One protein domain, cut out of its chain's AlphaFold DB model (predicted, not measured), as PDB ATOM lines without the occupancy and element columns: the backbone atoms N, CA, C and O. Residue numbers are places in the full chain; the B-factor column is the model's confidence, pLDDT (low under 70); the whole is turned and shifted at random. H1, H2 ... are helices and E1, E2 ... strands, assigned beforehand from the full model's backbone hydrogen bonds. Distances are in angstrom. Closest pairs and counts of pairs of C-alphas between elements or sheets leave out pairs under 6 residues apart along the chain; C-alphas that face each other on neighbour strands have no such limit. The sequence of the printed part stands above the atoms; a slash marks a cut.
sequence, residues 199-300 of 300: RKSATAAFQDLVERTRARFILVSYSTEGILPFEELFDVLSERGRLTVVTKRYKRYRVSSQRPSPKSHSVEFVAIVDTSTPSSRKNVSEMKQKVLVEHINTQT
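AT A GLANCE: This is residues 199 to 300 of the 300 residues of the protein "DNA methyltransferase" of Armatimonadetes bacterium (UniProt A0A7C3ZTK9). A three-stranded antiparallel sheet, order E1, E3, E2, has H2 and H3 over one face; H1 packs on H2, and residues 255 to 260 stick out. The 102 printed residues include H1, E1, H2, E2, E3, H3 in chain order, a mixed class. The whole is elongated, 47 by 28 by 18 A, and only just compact, close to loose, with a radius of gyration of the C-alphas of 14.8 A.

HOW THE PARTS SIT: Start at H1, residues 199 to 212, which touches H2, residues 230 to 238; their closest C-alphas, Gln 207 and Val 236, are 6.0 A apart. Between E1, residues 214 to 223, and E3, residues 265 to 274, find N 220 and O 271 at 2.8 A. E2, residues 242 to 251, makes a hairpin with E3; N 246 and O 270 are 3.0 A apart. H3, residues 281 to 296, is on the same face as H2.

IN THESE COORDINATES: Find C-alpha 199 at (6.467, 30.868, -32.414); H3 ends at C-alpha 296, (-11.686, 18.390, -42.163), 21.9 A from C-alpha 281.

THE WHOLE: The printed part has no cut; the E2 to E3 link is long. Residues 252 to 264 and 296 to 300 have pLDDT under 70.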
ATOM      1  N   ARG A 199       7.105  30.567 -31.120       84.81
ATOM      2  CA  ARG A 199       6.467  30.868 -32.414       84.81
ATOM      3  C   ARG A 199       7.268  31.864 -33.254       84.81
ATOM      4  O   ARG A 199       7.373  31.690 -34.454       84.81
ATOM      5  N   LYS A 200       7.845  32.885 -32.611       87.56
ATOM      6  CA  LYS A 200       8.604  33.943 -33.296       87.56
ATOM      7  C   LYS A 200       9.910  33.457 -33.932       87.56
ATOM      8  O   LYS A 200      10.340  34.062 -34.901       87.56
ATOM      9  N   SER A 201      10.550  32.426 -33.377       91.88
ATOM     10  CA  SER A 201      11.843  31.918 -33.863       91.88
ATOM     11  C   SER A 201      11.746  30.560 -34.552       91.88
ATOM     12  O   SER A 201      12.663  30.202 -35.279       91.88
ATOM     13  N   ALA A 202      10.659  29.809 -34.348       93.06
ATOM     14  CA  ALA A 202      10.510  28.458 -34.879       93.06
ATOM     15  C   ALA A 202      10.555  28.417 -36.412       93.06
ATOM     16  O   ALA A 202      11.236  27.558 -36.955       93.06
ATOM     17  N   THR A 203       9.891  29.354 -37.103       91.12
ATOM     18  CA  THR A 203       9.906  29.417 -38.575       91.12
ATOM     19  C   THR A 203      11.319  29.657 -39.105       91.12
ATOM     20  O   THR A 203      11.786  28.893 -39.940       91.12
ATOM     21  N   ALA A 204      12.030  30.654 -38.567       93.75
ATOM     22  CA  ALA A 204      13.390  30.978 -38.999       93.75
ATOM     23  C   ALA A 204      14.381  29.834 -38.717       93.75
ATOM     24  O   ALA A 204      15.184  29.494 -39.577       93.75
ATOM     25  N   ALA A 205      14.288  29.197 -37.543       95.25
ATOM     26  CA  ALA A 205      15.108  28.030 -37.226       95.25
ATOM     27  C   ALA A 205      14.780  26.840 -38.142       95.25
ATOM     28  O   ALA A 205      15.663  26.133 -38.607       95.25
ATOM     29  N   PHE A 206      13.506  26.601 -38.449       96.31
ATOM     30  CA  PHE A 206      13.138  25.529 -39.368       96.31
ATOM     31  C   PHE A 206      13.617  25.790 -40.802       96.31
ATOM     32  O   PHE A 206      14.092  24.867 -41.457       96.31
ATOM     33  N   GLN A 207      13.541  27.037 -41.265       95.75
ATOM     34  CA  GLN A 207      14.050  27.432 -42.573       95.75
ATOM     35  C   GLN A 207      15.562  27.220 -42.682       95.75
ATOM     36  O   GLN A 207      15.996  26.535 -43.602       95.75
ATOM     37  N   ASP A 208      16.341  27.704 -41.708       96.38
ATOM     38  CA  ASP A 208      17.798  27.498 -41.670       96.38
ATOM     39  C   ASP A 208      18.167  26.005 -41.671       96.38
ATOM     40  O   ASP A 208      19.047  25.577 -42.418       96.38
ATOM     41  N   LEU A 209      17.439  25.195 -40.889       96.75
ATOM     42  CA  LEU A 209      17.618  23.743 -40.848       96.75
ATOM     43  C   LEU A 209      17.455  23.127 -42.240       96.75
ATOM     44  O   LEU A 209      18.343  22.428 -42.725       96.75
ATOM     45  N   VAL A 210      16.318  23.381 -42.883       96.50
ATOM     46  CA  VAL A 210      15.950  22.788 -44.174       96.50
ATOM     47  C   VAL A 210      16.871  23.269 -45.299       96.50
ATOM     48  O   VAL A 210      17.265  22.472 -46.155       96.50
ATOM     49  N   GLU A 211      17.246  24.548 -45.292       95.75
ATOM     50  CA  GLU A 211      18.141  25.142 -46.286       95.75
ATOM     51  C   GLU A 211      19.536  24.515 -46.246       95.75
ATOM     52  O   GLU A 211      20.066  24.117 -47.288       95.75
ATOM     53  N   ARG A 212      20.101  24.370 -45.044       96.75
ATOM     54  CA  ARG A 212      21.470  23.876 -44.844       96.75
ATOM     55  C   ARG A 212      21.574  22.355 -44.794       96.75
ATOM     56  O   ARG A 212      22.677  21.828 -44.891       96.75
ATOM     57  N   THR A 213      20.456  21.634 -44.681       97.12
ATOM     58  CA  THR A 213      20.460  20.163 -44.710       97.12
ATOM     59  C   THR A 213      21.012  19.648 -46.042       97.12
ATOM     60  O   THR A 213      20.448  19.896 -47.115       97.12
ATOM     61  N   ARG A 214      22.089  18.860 -45.963       96.44
ATOM     62  CA  ARG A 214      22.721  18.180 -47.101       96.44
ATOM     63  C   ARG A 214      22.247  16.733 -47.171       96.44
ATOM     64  O   ARG A 214      22.937  15.813 -46.739       96.44
ATOM     65  N   ALA A 215      21.035  16.548 -47.689       97.62
ATOM     66  CA  ALA A 215      20.491  15.220 -47.926       97.62
ATOM     67  C   ALA A 215      19.672  15.121 -49.211       97.62
ATOM     68  O   ALA A 215      19.041  16.091 -49.645       97.62
ATOM     69  N   ARG A 216      19.646  13.920 -49.802       97.88
ATOM     70  CA  ARG A 216      18.782  13.626 -50.954       97.88
ATOM     71  C   ARG A 216      17.305  13.621 -50.553       97.88
ATOM     72  O   ARG A 216      16.470  14.169 -51.269       97.88
ATOM     73  N   PHE A 217      16.989  13.025 -49.407       98.56
ATOM     74  CA  PHE A 217      15.648  13.036 -48.839       98.56
ATOM     75  C   PHE A 217      15.625  13.732 -47.484       98.56
ATOM     76  O   PHE A 217      16.385  13.376 -46.586       98.56
ATOM     77  N   ILE A 218      14.710  14.688 -47.320       98.44
ATOM     78  CA  ILE A 218      14.451  15.349 -46.035       98.44
ATOM     79  C   ILE A 218      13.067  14.928 -45.555       98.44
ATOM     80  O   ILE A 218      12.060  15.195 -46.211       98.44
ATOM     81  N   LEU A 219      13.021  14.246 -44.416       98.62
ATOM     82  CA  LEU A 219      11.805  13.777 -43.773       98.62
ATOM     83  C   LEU A 219      11.564  14.594 -42.513       98.62
ATOM     84  O   LEU A 219      12.436  14.689 -41.657       98.62
ATOM     85  N   VAL A 220      10.365  15.146 -42.372       98.06
ATOM     86  CA  VAL A 220       9.967  15.896 -41.179       98.06
ATOM     87  C   VAL A 220       8.683  15.304 -40.637       98.06
ATOM     88  O   VAL A 220       7.629  15.400 -41.270       98.06
ATOM     89  N   SER A 221       8.775  14.684 -39.464       96.62
ATOM     90  CA  SER A 221       7.591  14.353 -38.678       96.62
ATOM     91  C   SER A 221       6.998  15.649 -38.138       96.62
ATOM     92  O   SER A 221       7.740  16.530 -37.699       96.62
ATOM     93  N   TYR A 222       5.678  15.819 -38.251       94.88
ATOM     94  CA  TYR A 222       4.972  16.977 -37.716       94.88
ATOM     95  C   TYR A 222       3.483  16.745 -37.469       94.88
ATOM     96  O   TYR A 222       2.914  15.706 -37.798       94.88
ATOM     97  N   SER A 223       2.840  17.717 -36.822       91.75
ATOM     98  CA  SER A 223       1.410  17.687 -36.527       91.75
ATOM     99  C   SER A 223       0.730  18.986 -36.931       91.75
ATOM    100  O   SER A 223       1.282  20.072 -36.765       91.75
ATOM    101  N   THR A 224      -0.533  18.898 -37.350       90.12
ATOM    102  CA  THR A 224      -1.393  20.071 -37.595       90.12
ATOM    103  C   THR A 224      -1.616  20.946 -36.355       90.12
ATOM    104  O   THR A 224      -2.204  22.018 -36.460       90.12
ATOM    105  N   GLU A 225      -1.216  20.485 -35.166       87.06
ATOM    106  CA  GLU A 225      -1.303  21.252 -33.912       87.06
ATOM    107  C   GLU A 225       0.019  21.902 -33.501       87.06
ATOM    108  O   GLU A 225       0.120  22.450 -32.400       87.06
ATOM    109  N   GLY A 226       1.035  21.807 -34.358       88.94
ATOM    110  CA  GLY A 226       2.339  22.350 -34.058       88.94
ATOM    111  C   GLY A 226       2.369  23.879 -34.012       88.94
ATOM    112  O   GLY A 226       1.470  24.588 -34.468       88.94
ATOM    113  N   ILE A 227       3.423  24.404 -33.399       90.56
ATOM    114  CA  ILE A 227       3.651  25.835 -33.237       90.56
ATOM    115  C   ILE A 227       3.924  26.522 -34.577       90.56
ATOM    116  O   ILE A 227       3.456  27.646 -34.768       90.56
ATOM    117  N   LEU A 228       4.614  25.834 -35.489       90.94
ATOM    118  CA  LEU A 228       4.768  26.209 -36.889       90.94
ATOM    119  C   LEU A 228       3.553  25.672 -37.662       90.94
ATOM    120  O   LEU A 228       3.332  24.462 -37.646       90.94
ATOM    121  N   PRO A 229       2.732  26.522 -38.300       92.06
ATOM    122  CA  PRO A 229       1.630  26.045 -39.133       92.06
ATOM    123  C   PRO A 229       2.138  25.094 -40.221       92.06
ATOM    124  O   PRO A 229       3.185  25.338 -40.821       92.06
ATOM    125  N   PHE A 230       1.411  24.003 -40.481       93.06
ATOM    126  CA  PHE A 230       1.868  23.006 -41.456       93.06
ATOM    127  C   PHE A 230       1.944  23.596 -42.870       93.06
ATOM    128  O   PHE A 230       2.734  23.135 -43.689       93.06
ATOM    129  N   GLU A 231       1.145  24.624 -43.156       94.25
ATOM    130  CA  GLU A 231       1.176  25.342 -44.419       94.25
ATOM    131  C   GLU A 231       2.512  26.062 -44.622       94.25
ATOM    132  O   GLU A 231       3.101  25.918 -45.690       94.25
ATOM    133  N   GLU A 232       2.997  26.771 -43.594       94.38
ATOM    134  CA  GLU A 232       4.310  27.434 -43.599       94.38
ATOM    135  C   GLU A 232       5.440  26.401 -43.673       94.38
ATOM    136  O   GLU A 232       6.389  26.564 -44.436       94.38
ATOM    137  N   LEU A 233       5.313  25.297 -42.928       95.50
ATOM    138  CA  LEU A 233       6.259  24.180 -42.967       95.50
ATOM    139  C   LEU A 233       6.384  23.602 -44.387       95.50
ATOM    140  O   LEU A 233       7.491  23.327 -44.845       95.50
ATOM    141  N   PHE A 234       5.264  23.431 -45.096       97.19
ATOM    142  CA  PHE A 234       5.254  22.914 -46.468       97.19
ATOM    143  C   PHE A 234       5.843  23.899 -47.466       97.19
ATOM    144  O   PHE A 234       6.518  23.457 -48.394       97.19
ATOM    145  N   ASP A 235       5.612  25.198 -47.278       96.38
ATOM    146  CA  ASP A 235       6.223  26.223 -48.123       96.38
ATOM    147  C   ASP A 235       7.751  26.149 -48.008       96.38
ATOM    148  O   ASP A 235       8.406  25.920 -49.024       96.38
ATOM    149  N   VAL A 236       8.297  26.169 -46.785       96.31
ATOM    150  CA  VAL A 236       9.746  26.044 -46.531       96.31
ATOM    151  C   VAL A 236      10.324  24.750 -47.111       96.31
ATOM    152  O   VAL A 236      11.326  24.768 -47.820       96.31
ATOM    153  N   LEU A 237       9.688  23.603 -46.858       97.56
ATOM    154  CA  LEU A 237      10.167  22.318 -47.379       97.56
ATOM    155  C   LEU A 237      10.177  22.266 -48.910       97.56
ATOM    156  O   LEU A 237      11.083  21.686 -49.512       97.56
ATOM    157  N   SER A 238       9.178  22.873 -49.549       96.88
ATOM    158  CA  SER A 238       9.043  22.857 -51.003       96.88
ATOM    159  C   SER A 238      10.100  23.676 -51.740       96.88
ATOM    160  O   SER A 238      10.335  23.429 -52.923       96.88
ATOM    161  N   GLU A 239      10.770  24.605 -51.052       96.19
ATOM    162  CA  GLU A 239      11.903  25.359 -51.601       96.19
ATOM    163  C   GLU A 239      13.104  24.449 -51.889       96.19
ATOM    164  O   GLU A 239      13.911  24.750 -52.768       96.19
ATOM    165  N   ARG A 240      13.207  23.306 -51.198       97.00
ATOM    166  CA  ARG A 240      14.312  22.352 -51.369       97.00
ATOM    167  C   ARG A 240      14.036  21.237 -52.361       97.00
ATOM    168  O   ARG A 240      14.987  20.617 -52.824       97.00
ATOM    169  N   GLY A 241      12.778  20.975 -52.705       97.31
ATOM    170  CA  GLY A 241      12.452  19.920 -53.653       97.31
ATOM    171  C   GLY A 241      11.000  19.474 -53.616       97.31
ATOM    172  O   GLY A 241      10.148  20.050 -52.933       97.31
ATOM    173  N   ARG A 242      10.701  18.431 -54.384       98.12
ATOM    174  CA  ARG A 242       9.348  17.898 -54.539       98.12
ATOM    175  C   ARG A 242       8.837  17.364 -53.205       98.12
ATOM    176  O   ARG A 242       9.430  16.459 -52.625       98.12
ATOM    177  N   LEU A 243       7.682  17.868 -52.777       98.06
ATOM    178  CA  LEU A 243       7.058  17.514 -51.509       98.06
ATOM    179  C   LEU A 243       6.045  16.380 -51.690       98.06
ATOM    180  O   LEU A 243       5.174  16.416 -52.564       98.06
ATOM    181  N   THR A 244       6.109  15.394 -50.805       97.81
ATOM    182  CA  THR A 244       5.053  14.404 -50.587       97.81
ATOM    183  C   THR A 244       4.744  14.296 -49.097       97.81
ATOM    184  O   THR A 244       5.536  14.716 -48.258       97.81
ATOM    185  N   VAL A 245       3.568  13.777 -48.744       97.06
ATOM    186  CA  VAL A 245       3.170  13.634 -47.339       97.06
ATOM    187  C   VAL A 245       2.488  12.297 -47.087       97.06
ATOM    188  O   VAL A 245       1.596  11.880 -47.841       97.06
ATOM    189  N   VAL A 246       2.887  11.646 -45.998       95.69
ATOM    190  CA  VAL A 246       2.191  10.504 -45.398       95.69
ATOM    191  C   VAL A 246       1.485  11.003 -44.146       95.69
ATOM    192  O   VAL A 246       2.119  11.604 -43.288       95.69
ATOM    193  N   THR A 247       0.178  10.783 -44.041       93.50
ATOM    194  CA  THR A 247      -0.649  11.284 -42.937       93.50
ATOM    195  C   THR A 247      -1.200  10.136 -42.103       93.50
ATOM    196  O   THR A 247      -1.449   9.038 -42.604       93.50
ATOM    197  N   LYS A 248      -1.425  10.401 -40.819       89.19
ATOM    198  CA  LYS A 248      -2.148   9.516 -39.916       89.19
ATOM    199  C   LYS A 248      -2.993  10.328 -38.945       89.19
ATOM    200  O   LYS A 248      -2.541  11.291 -38.327       89.19
ATOM    201  N   ARG A 249      -4.251   9.922 -38.810       83.94
ATOM    202  CA  ARG A 249      -5.222  10.576 -37.939       83.94
ATOM    203  C   ARG A 249      -5.121  10.044 -36.513       83.94
ATOM    204  O   ARG A 249      -5.127   8.832 -36.298       83.94
ATOM    205  N   TYR A 250      -5.136  10.956 -35.546       79.56
ATOM    206  CA  TYR A 250      -5.160  10.629 -34.125       79.56
ATOM    207  C   TYR A 250      -6.273  11.373 -33.393       79.56
ATOM    208  O   TYR A 250      -6.604  12.525 -33.675       79.56
ATOM    209  N   LYS A 251      -6.880  10.695 -32.417       74.31
ATOM    210  CA  LYS A 251      -7.813  11.326 -31.483       74.31
ATOM    211  C   LYS A 251      -7.005  12.181 -30.512       74.31
ATOM    212  O   LYS A 251      -6.057  11.680 -29.911       74.31
ATOM    213  N   ARG A 252      -7.386  13.449 -30.321       67.94
ATOM    214  CA  ARG A 252      -6.642  14.336 -29.413       67.94
ATOM    215  C   ARG A 252      -6.629  13.773 -27.995       67.94
ATOM    216  O   ARG A 252      -7.685  13.452 -27.438       67.94
ATOM    217  N   TYR A 253      -5.442  13.717 -27.400       63.53
ATOM    218  CA  TYR A 253      -5.270  13.358 -25.997       63.53
ATOM    219  C   TYR A 253      -5.878  14.444 -25.096       63.53
ATOM    220  O   TYR A 253      -5.623  15.635 -25.278       63.53
ATOM    221  N   ARG A 254      -6.720  14.049 -24.132       60.25
ATOM    222  CA  ARG A 254      -7.425  14.966 -23.220       60.25
ATOM    223  C   ARG A 254      -7.085  14.615 -21.777       60.25
ATOM    224  O   ARG A 254      -7.438  13.540 -21.308       60.25
ATOM    225  N   VAL A 255      -6.424  15.541 -21.082       52.41
ATOM    226  CA  VAL A 255      -5.967  15.362 -19.689       52.41
ATOM    227  C   VAL A 255      -7.064  15.705 -18.665       52.41
ATOM    228  O   VAL A 255      -6.987  15.281 -17.518       52.41
ATOM    229  N   SER A 256      -8.116  16.433 -19.063       49.22
ATOM    230  CA  SER A 256      -9.247  16.802 -18.197       49.22
ATOM    231  C   SER A 256     -10.602  16.581 -18.878       49.22
ATOM    232  O   SER A 256     -10.721  16.687 -20.103       49.22
ATOM    233  N   SER A 257     -11.641  16.308 -18.088       47.12
ATOM    234  CA  SER A 257     -13.017  16.163 -18.566       47.12
ATOM    235  C   SER A 257     -13.609  17.495 -19.064       47.12
ATOM    236  O   SER A 257     -13.461  18.542 -18.444       47.12
ATOM    237  N   GLN A 258     -14.283  17.407 -20.217       49.06
ATOM    238  CA  GLN A 258     -15.291  18.328 -20.766       49.06
ATOM    239  C   GLN A 258     -14.934  19.826 -20.900       49.06
ATOM    240  O   GLN A 258     -15.559  20.695 -20.302       49.06
ATOM    241  N   ARG A 259     -14.052  20.154 -21.850       47.78
ATOM    242  CA  ARG A 259     -14.280  21.342 -22.695       47.78
ATOM    243  C   ARG A 259     -14.508  20.873 -24.134       47.78
ATOM    244  O   ARG A 259     -13.623  20.202 -24.673       47.78
ATOM    245  N   PRO A 260     -15.673  21.145 -24.750       47.91
ATOM    246  CA  PRO A 260     -15.872  20.900 -26.171       47.91
ATOM    247  C   PRO A 260     -14.790  21.657 -26.944       47.91
ATOM    248  O   PRO A 260     -14.720  22.880 -26.898       47.91
ATOM    249  N   SER A 261     -13.897  20.920 -27.599       50.62
ATOM    250  CA  SER A 261     -13.021  21.495 -28.612       50.62
ATOM    251  C   SER A 261     -13.654  21.195 -29.965       50.62
ATOM    252  O   SER A 261     -13.947  20.021 -30.210       50.62
ATOM    253  N   PRO A 262     -13.830  22.198 -30.843       54.09
ATOM    254  CA  PRO A 262     -14.319  21.972 -32.202       54.09
ATOM    255  C   PRO A 262     -13.387  21.072 -33.031       54.09
ATOM    256  O   PRO A 262     -13.792  20.564 -34.067       54.09
ATOM    257  N   LYS A 263     -12.152  20.826 -32.565       63.69
ATOM    258  CA  LYS A 263     -11.190  19.905 -33.179       63.69
ATOM    259  C   LYS A 263     -11.035  18.663 -32.305       63.69
ATOM    260  O   LYS A 263     -10.338  18.683 -31.288       63.69
ATOM    261  N   SER A 264     -11.726  17.585 -32.664       64.44
ATOM    262  CA  SER A 264     -11.702  16.301 -31.945       64.44
ATOM    263  C   SER A 264     -10.470  15.443 -32.274       64.44
ATOM    264  O   SER A 264     -10.110  14.561 -31.490       64.44
ATOM    265  N   HIS A 265      -9.804  15.734 -33.393       73.81
ATOM    266  CA  HIS A 265      -8.682  14.973 -33.936       73.81
ATOM    267  C   HIS A 265      -7.532  15.897 -34.346       73.81
ATOM    268  O   HIS A 265      -7.753  17.061 -34.683       73.81
ATOM    269  N   SER A 266      -6.319  15.357 -34.310       83.88
ATOM    270  CA  SER A 266      -5.116  15.925 -34.909       83.88
ATOM    271  C   SER A 266      -4.672  15.027 -36.062       83.88
ATOM    272  O   SER A 266      -4.931  13.819 -36.061       83.88
ATOM    273  N   VAL A 267      -4.015  15.616 -37.058       88.62
ATOM    274  CA  VAL A 267      -3.323  14.850 -38.096       88.62
ATOM    275  C   VAL A 267      -1.840  14.938 -37.785       88.62
ATOM    276  O   VAL A 267      -1.286  16.034 -37.680       88.62
ATOM    277  N   GLU A 268      -1.223  13.784 -37.578       93.25
ATOM    278  CA  GLU A 268       0.228  13.639 -37.601       93.25
ATOM    279  C   GLU A 268       0.635  13.259 -39.017       93.25
ATOM    280  O   GLU A 268      -0.114  12.596 -39.742       93.25
ATOM    281  N   PHE A 269       1.802  13.706 -39.440       94.69
ATOM    282  CA  PHE A 269       2.277  13.454 -40.782       94.69
ATOM    283  C   PHE A 269       3.794  13.394 -40.833       94.69
ATOM    284  O   PHE A 269       4.476  13.995 -40.013       94.69
ATOM    285  N   VAL A 270       4.310  12.693 -41.836       97.75
ATOM    286  CA  VAL A 270       5.704  12.800 -42.263       97.75
ATOM    287  C   VAL A 270       5.699  13.476 -43.625       97.75
ATOM    288  O   VAL A 270       5.168  12.932 -44.598       97.75
ATOM    289  N   ALA A 271       6.235  14.690 -43.671       97.88
ATOM    290  CA  ALA A 271       6.531  15.393 -44.907       97.88
ATOM    291  C   ALA A 271       7.855  14.864 -45.463       97.88
ATOM    292  O   ALA A 271       8.811  14.707 -44.713       97.88
ATOM    293  N   ILE A 272       7.897  14.561 -46.755       98.44
ATOM    294  CA  ILE A 272       9.040  13.949 -47.432       98.44
ATOM    295  C   ILE A 272       9.393  14.838 -48.620       98.44
ATOM    296  O   ILE A 272       8.566  15.023 -49.517       98.44
ATOM    297  N   VAL A 273      10.609  15.369 -48.631       98.50
ATOM    298  CA  VAL A 273      11.154  16.178 -49.724       98.50
ATOM    299  C   VAL A 273      12.189  15.365 -50.480       98.50
ATOM    300  O   VAL A 273      13.129  14.866 -49.868       98.50
ATOM    301  N   ASP A 274      12.026  15.258 -51.795       98.19
ATOM    302  CA  ASP A 274      13.064  14.780 -52.712       98.19
ATOM    303  C   ASP A 274      13.801  15.986 -53.301       98.19
ATOM    304  O   ASP A 274      13.241  16.714 -54.129       98.19
ATOM    305  N   THR A 275      15.047  16.204 -52.875       97.50
ATOM    306  CA  THR A 275      15.853  17.373 -53.270       97.50
ATOM    307  C   THR A 275      16.413  17.265 -54.689       97.50
ATOM    308  O   THR A 275      16.888  18.256 -55.243       97.50
ATOM    309  N   SER A 276      16.303  16.094 -55.329       96.75
ATOM    310  CA  SER A 276      16.725  15.893 -56.722       96.75
ATOM    311  C   SER A 276      15.701  16.385 -57.748       96.75
ATOM    312  O   SER A 276      16.018  16.519 -58.930       96.75
ATOM    313  N   THR A 277      14.467  16.664 -57.314       96.31
ATOM    314  CA  THR A 277      13.368  17.084 -58.189       96.31
ATOM    315  C   THR A 277      12.817  18.434 -57.731       96.31
ATOM    316  O   THR A 277      12.465  18.567 -56.560       96.31
ATOM    317  N   PRO A 278      12.655  19.432 -58.618       94.31
ATOM    318  CA  PRO A 278      12.081  20.714 -58.230       94.31
ATOM    319  C   PRO A 278      10.608  20.576 -57.828       94.31
ATOM    320  O   PRO A 278       9.847  19.783 -58.395       94.31
ATOM    321  N   SER A 279      10.185  21.396 -56.867       95.00
ATOM    322  CA  SER A 279       8.773  21.522 -56.517       95.00
ATOM    323  C   SER A 279       8.009  22.402 -57.509       95.00
ATOM    324  O   SER A 279       8.579  23.115 -58.335       95.00
ATOM    325  N   SER A 280       6.682  22.379 -57.415       95.00
ATOM    326  CA  SER A 280       5.806  23.303 -58.136       95.00
ATOM    327  C   SER A 280       4.701  23.806 -57.217       95.00
ATOM    328  O   SER A 280       4.268  23.096 -56.310       95.00
ATOM    329  N   ARG A 281       4.152  24.995 -57.499       93.94
ATOM    330  CA  ARG A 281       2.995  25.522 -56.749       93.94
ATOM    331  C   ARG A 281       1.822  24.537 -56.723       93.94
ATOM    332  O   ARG A 281       1.127  24.438 -55.719       93.94
ATOM    333  N   LYS A 282       1.623  23.782 -57.812       95.75
ATOM    334  CA  LYS A 282       0.606  22.727 -57.891       95.75
ATOM    335  C   LYS A 282       0.884  21.607 -56.883       95.75
ATOM    336  O   LYS A 282      -0.021  21.244 -56.141       95.75
ATOM    337  N   ASN A 283       2.125  21.121 -56.811       96.50
ATOM    338  CA  ASN A 283       2.523  20.083 -55.857       96.50
ATOM    339  C   ASN A 283       2.284  20.517 -54.402       96.50
ATOM    340  O   ASN A 283       1.675  19.770 -53.639       96.50
ATOM    341  N   VAL A 284       2.692  21.733 -54.032       95.19
ATOM    342  CA  VAL A 284       2.502  22.248 -52.665       95.19
ATOM    343  C   VAL A 284       1.018  22.357 -52.314       95.19
ATOM    344  O   VAL A 284       0.596  21.864 -51.268       95.19
ATOM    345  N   SER A 285       0.208  22.934 -53.205       95.38
ATOM    346  CA  SER A 285      -1.242  23.053 -53.009       95.38
ATOM    347  C   SER A 285      -1.929  21.692 -52.864       95.38
ATOM    348  O   SER A 285      -2.779  21.530 -51.991       95.38
ATOM    349  N   GLU A 286      -1.539  20.693 -53.663       96.00
ATOM    350  CA  GLU A 286      -2.055  19.323 -53.550       96.00
ATOM    351  C   GLU A 286      -1.717  18.697 -52.189       96.00
ATOM    352  O   GLU A 286      -2.578  18.069 -51.568       96.00
ATOM    353  N   MET A 287      -0.491  18.888 -51.690       96.44
ATOM    354  CA  MET A 287      -0.084  18.347 -50.388       96.44
ATOM    355  C   MET A 287      -0.792  19.052 -49.228       96.44
ATOM    356  O   MET A 287      -1.271  18.377 -48.313       96.44
ATOM    357  N   LYS A 288      -0.936  20.384 -49.286       95.25
ATOM    358  CA  LYS A 288      -1.731  21.146 -48.309       95.25
ATOM    359  C   LYS A 288      -3.178  20.651 -48.286       95.25
ATOM    360  O   LYS A 288      -3.702  20.349 -47.215       95.25
ATOM    361  N   GLN A 289      -3.793  20.472 -49.457       93.06
ATOM    362  CA  GLN A 289      -5.157  19.958 -49.561       93.06
ATOM    363  C   GLN A 289      -5.286  18.542 -48.990       93.06
ATOM    364  O   GLN A 289      -6.260  18.258 -48.296       93.06
ATOM    365  N   LYS A 290      -4.306  17.660 -49.221       92.06
ATOM    366  CA  LYS A 290      -4.306  16.298 -48.667       92.06
ATOM    367  C   LYS A 290      -4.359  16.298 -47.135       92.06
ATOM    368  O   LYS A 290      -5.159  15.565 -46.557       92.06
ATOM    369  N   VAL A 291      -3.560  17.141 -46.477       90.44
ATOM    370  CA  VAL A 291      -3.586  17.282 -45.009       90.44
ATOM    371  C   VAL A 291      -4.889  17.928 -44.538       90.44
ATOM    372  O   VAL A 291      -5.480  17.462 -43.563       90.44
ATOM    373  N   LEU A 292      -5.374  18.957 -45.241       87.94
ATOM    374  CA  LEU A 292      -6.634  19.627 -44.915       87.94
ATOM    375  C   LEU A 292      -7.835  18.687 -45.001       87.94
ATOM    376  O   LEU A 292      -8.657  18.702 -44.094       87.94
ATOM    377  N   VAL A 293      -7.939  17.852 -46.037       85.69
ATOM    378  CA  VAL A 293      -9.035  16.875 -46.180       85.69
ATOM    379  C   VAL A 293      -9.028  15.891 -45.012       85.69
ATOM    380  O   VAL A 293     -10.065  15.666 -44.387       85.69
ATOM    381  N   GLU A 294      -7.853  15.376 -44.650       82.12
ATOM    382  CA  GLU A 294      -7.705  14.474 -43.506       82.12
ATOM    383  C   GLU A 294      -8.057  15.169 -42.177       82.12
ATOM    384  O   GLU A 294      -8.601  14.554 -41.257       82.12
ATOM    385  N   HIS A 295      -7.794  16.477 -42.090       75.19
ATOM    386  CA  HIS A 295      -8.132  17.310 -40.939       75.19
ATOM    387  C   HIS A 295      -9.613  17.727 -40.898       75.19
ATOM    388  O   HIS A 295     -10.136  17.911 -39.802       75.19
ATOM    389  N   ILE A 296     -10.299  17.889 -42.037       69.81
ATOM    390  CA  ILE A 296     -11.686  18.390 -42.163       69.81
ATOM    391  C   ILE A 296     -12.731  17.269 -42.159       69.81
ATOM    392  O   ILE A 296     -13.845  17.516 -41.696       69.81
ATOM    393  N   ASN A 297     -12.387  16.031 -42.543       58.66
ATOM    394  CA  ASN A 297     -13.232  14.827 -42.371       58.66
ATOM    395  C   ASN A 297     -13.468  14.459 -40.875       58.66
ATOM    396  O   ASN A 297     -13.563  13.296 -40.476       58.66
ATOM    397  N   THR A 298     -13.495  15.476 -40.018       50.84
ATOM    398  CA  THR A 298     -13.628  15.515 -38.568       50.84
ATOM    399  C   THR A 298     -14.919  16.214 -38.114       50.84
ATOM    400  O   THR A 298     -15.133  16.299 -36.902       50.84
ATOM    401  N   GLN A 299     -15.758  16.706 -39.043       42.94
ATOM    402  CA  GLN A 299     -17.044  17.372 -38.755       42.94
ATOM    403  C   GLN A 299     -18.304  16.558 -39.106       42.94
ATOM    404  O   GLN A 299     -19.407  17.019 -38.820       42.94
ATOM    405  N   THR A 300     -18.155  15.356 -39.660       34.72
ATOM    406  CA  THR A 300     -19.225  14.358 -39.836       34.72
ATOM    407  C   THR A 300     -18.925  13.110 -39.022       34.72
ATOM    408  O   THR A 300     -19.899  12.519 -38.512       34.72
TER     409      THR A 300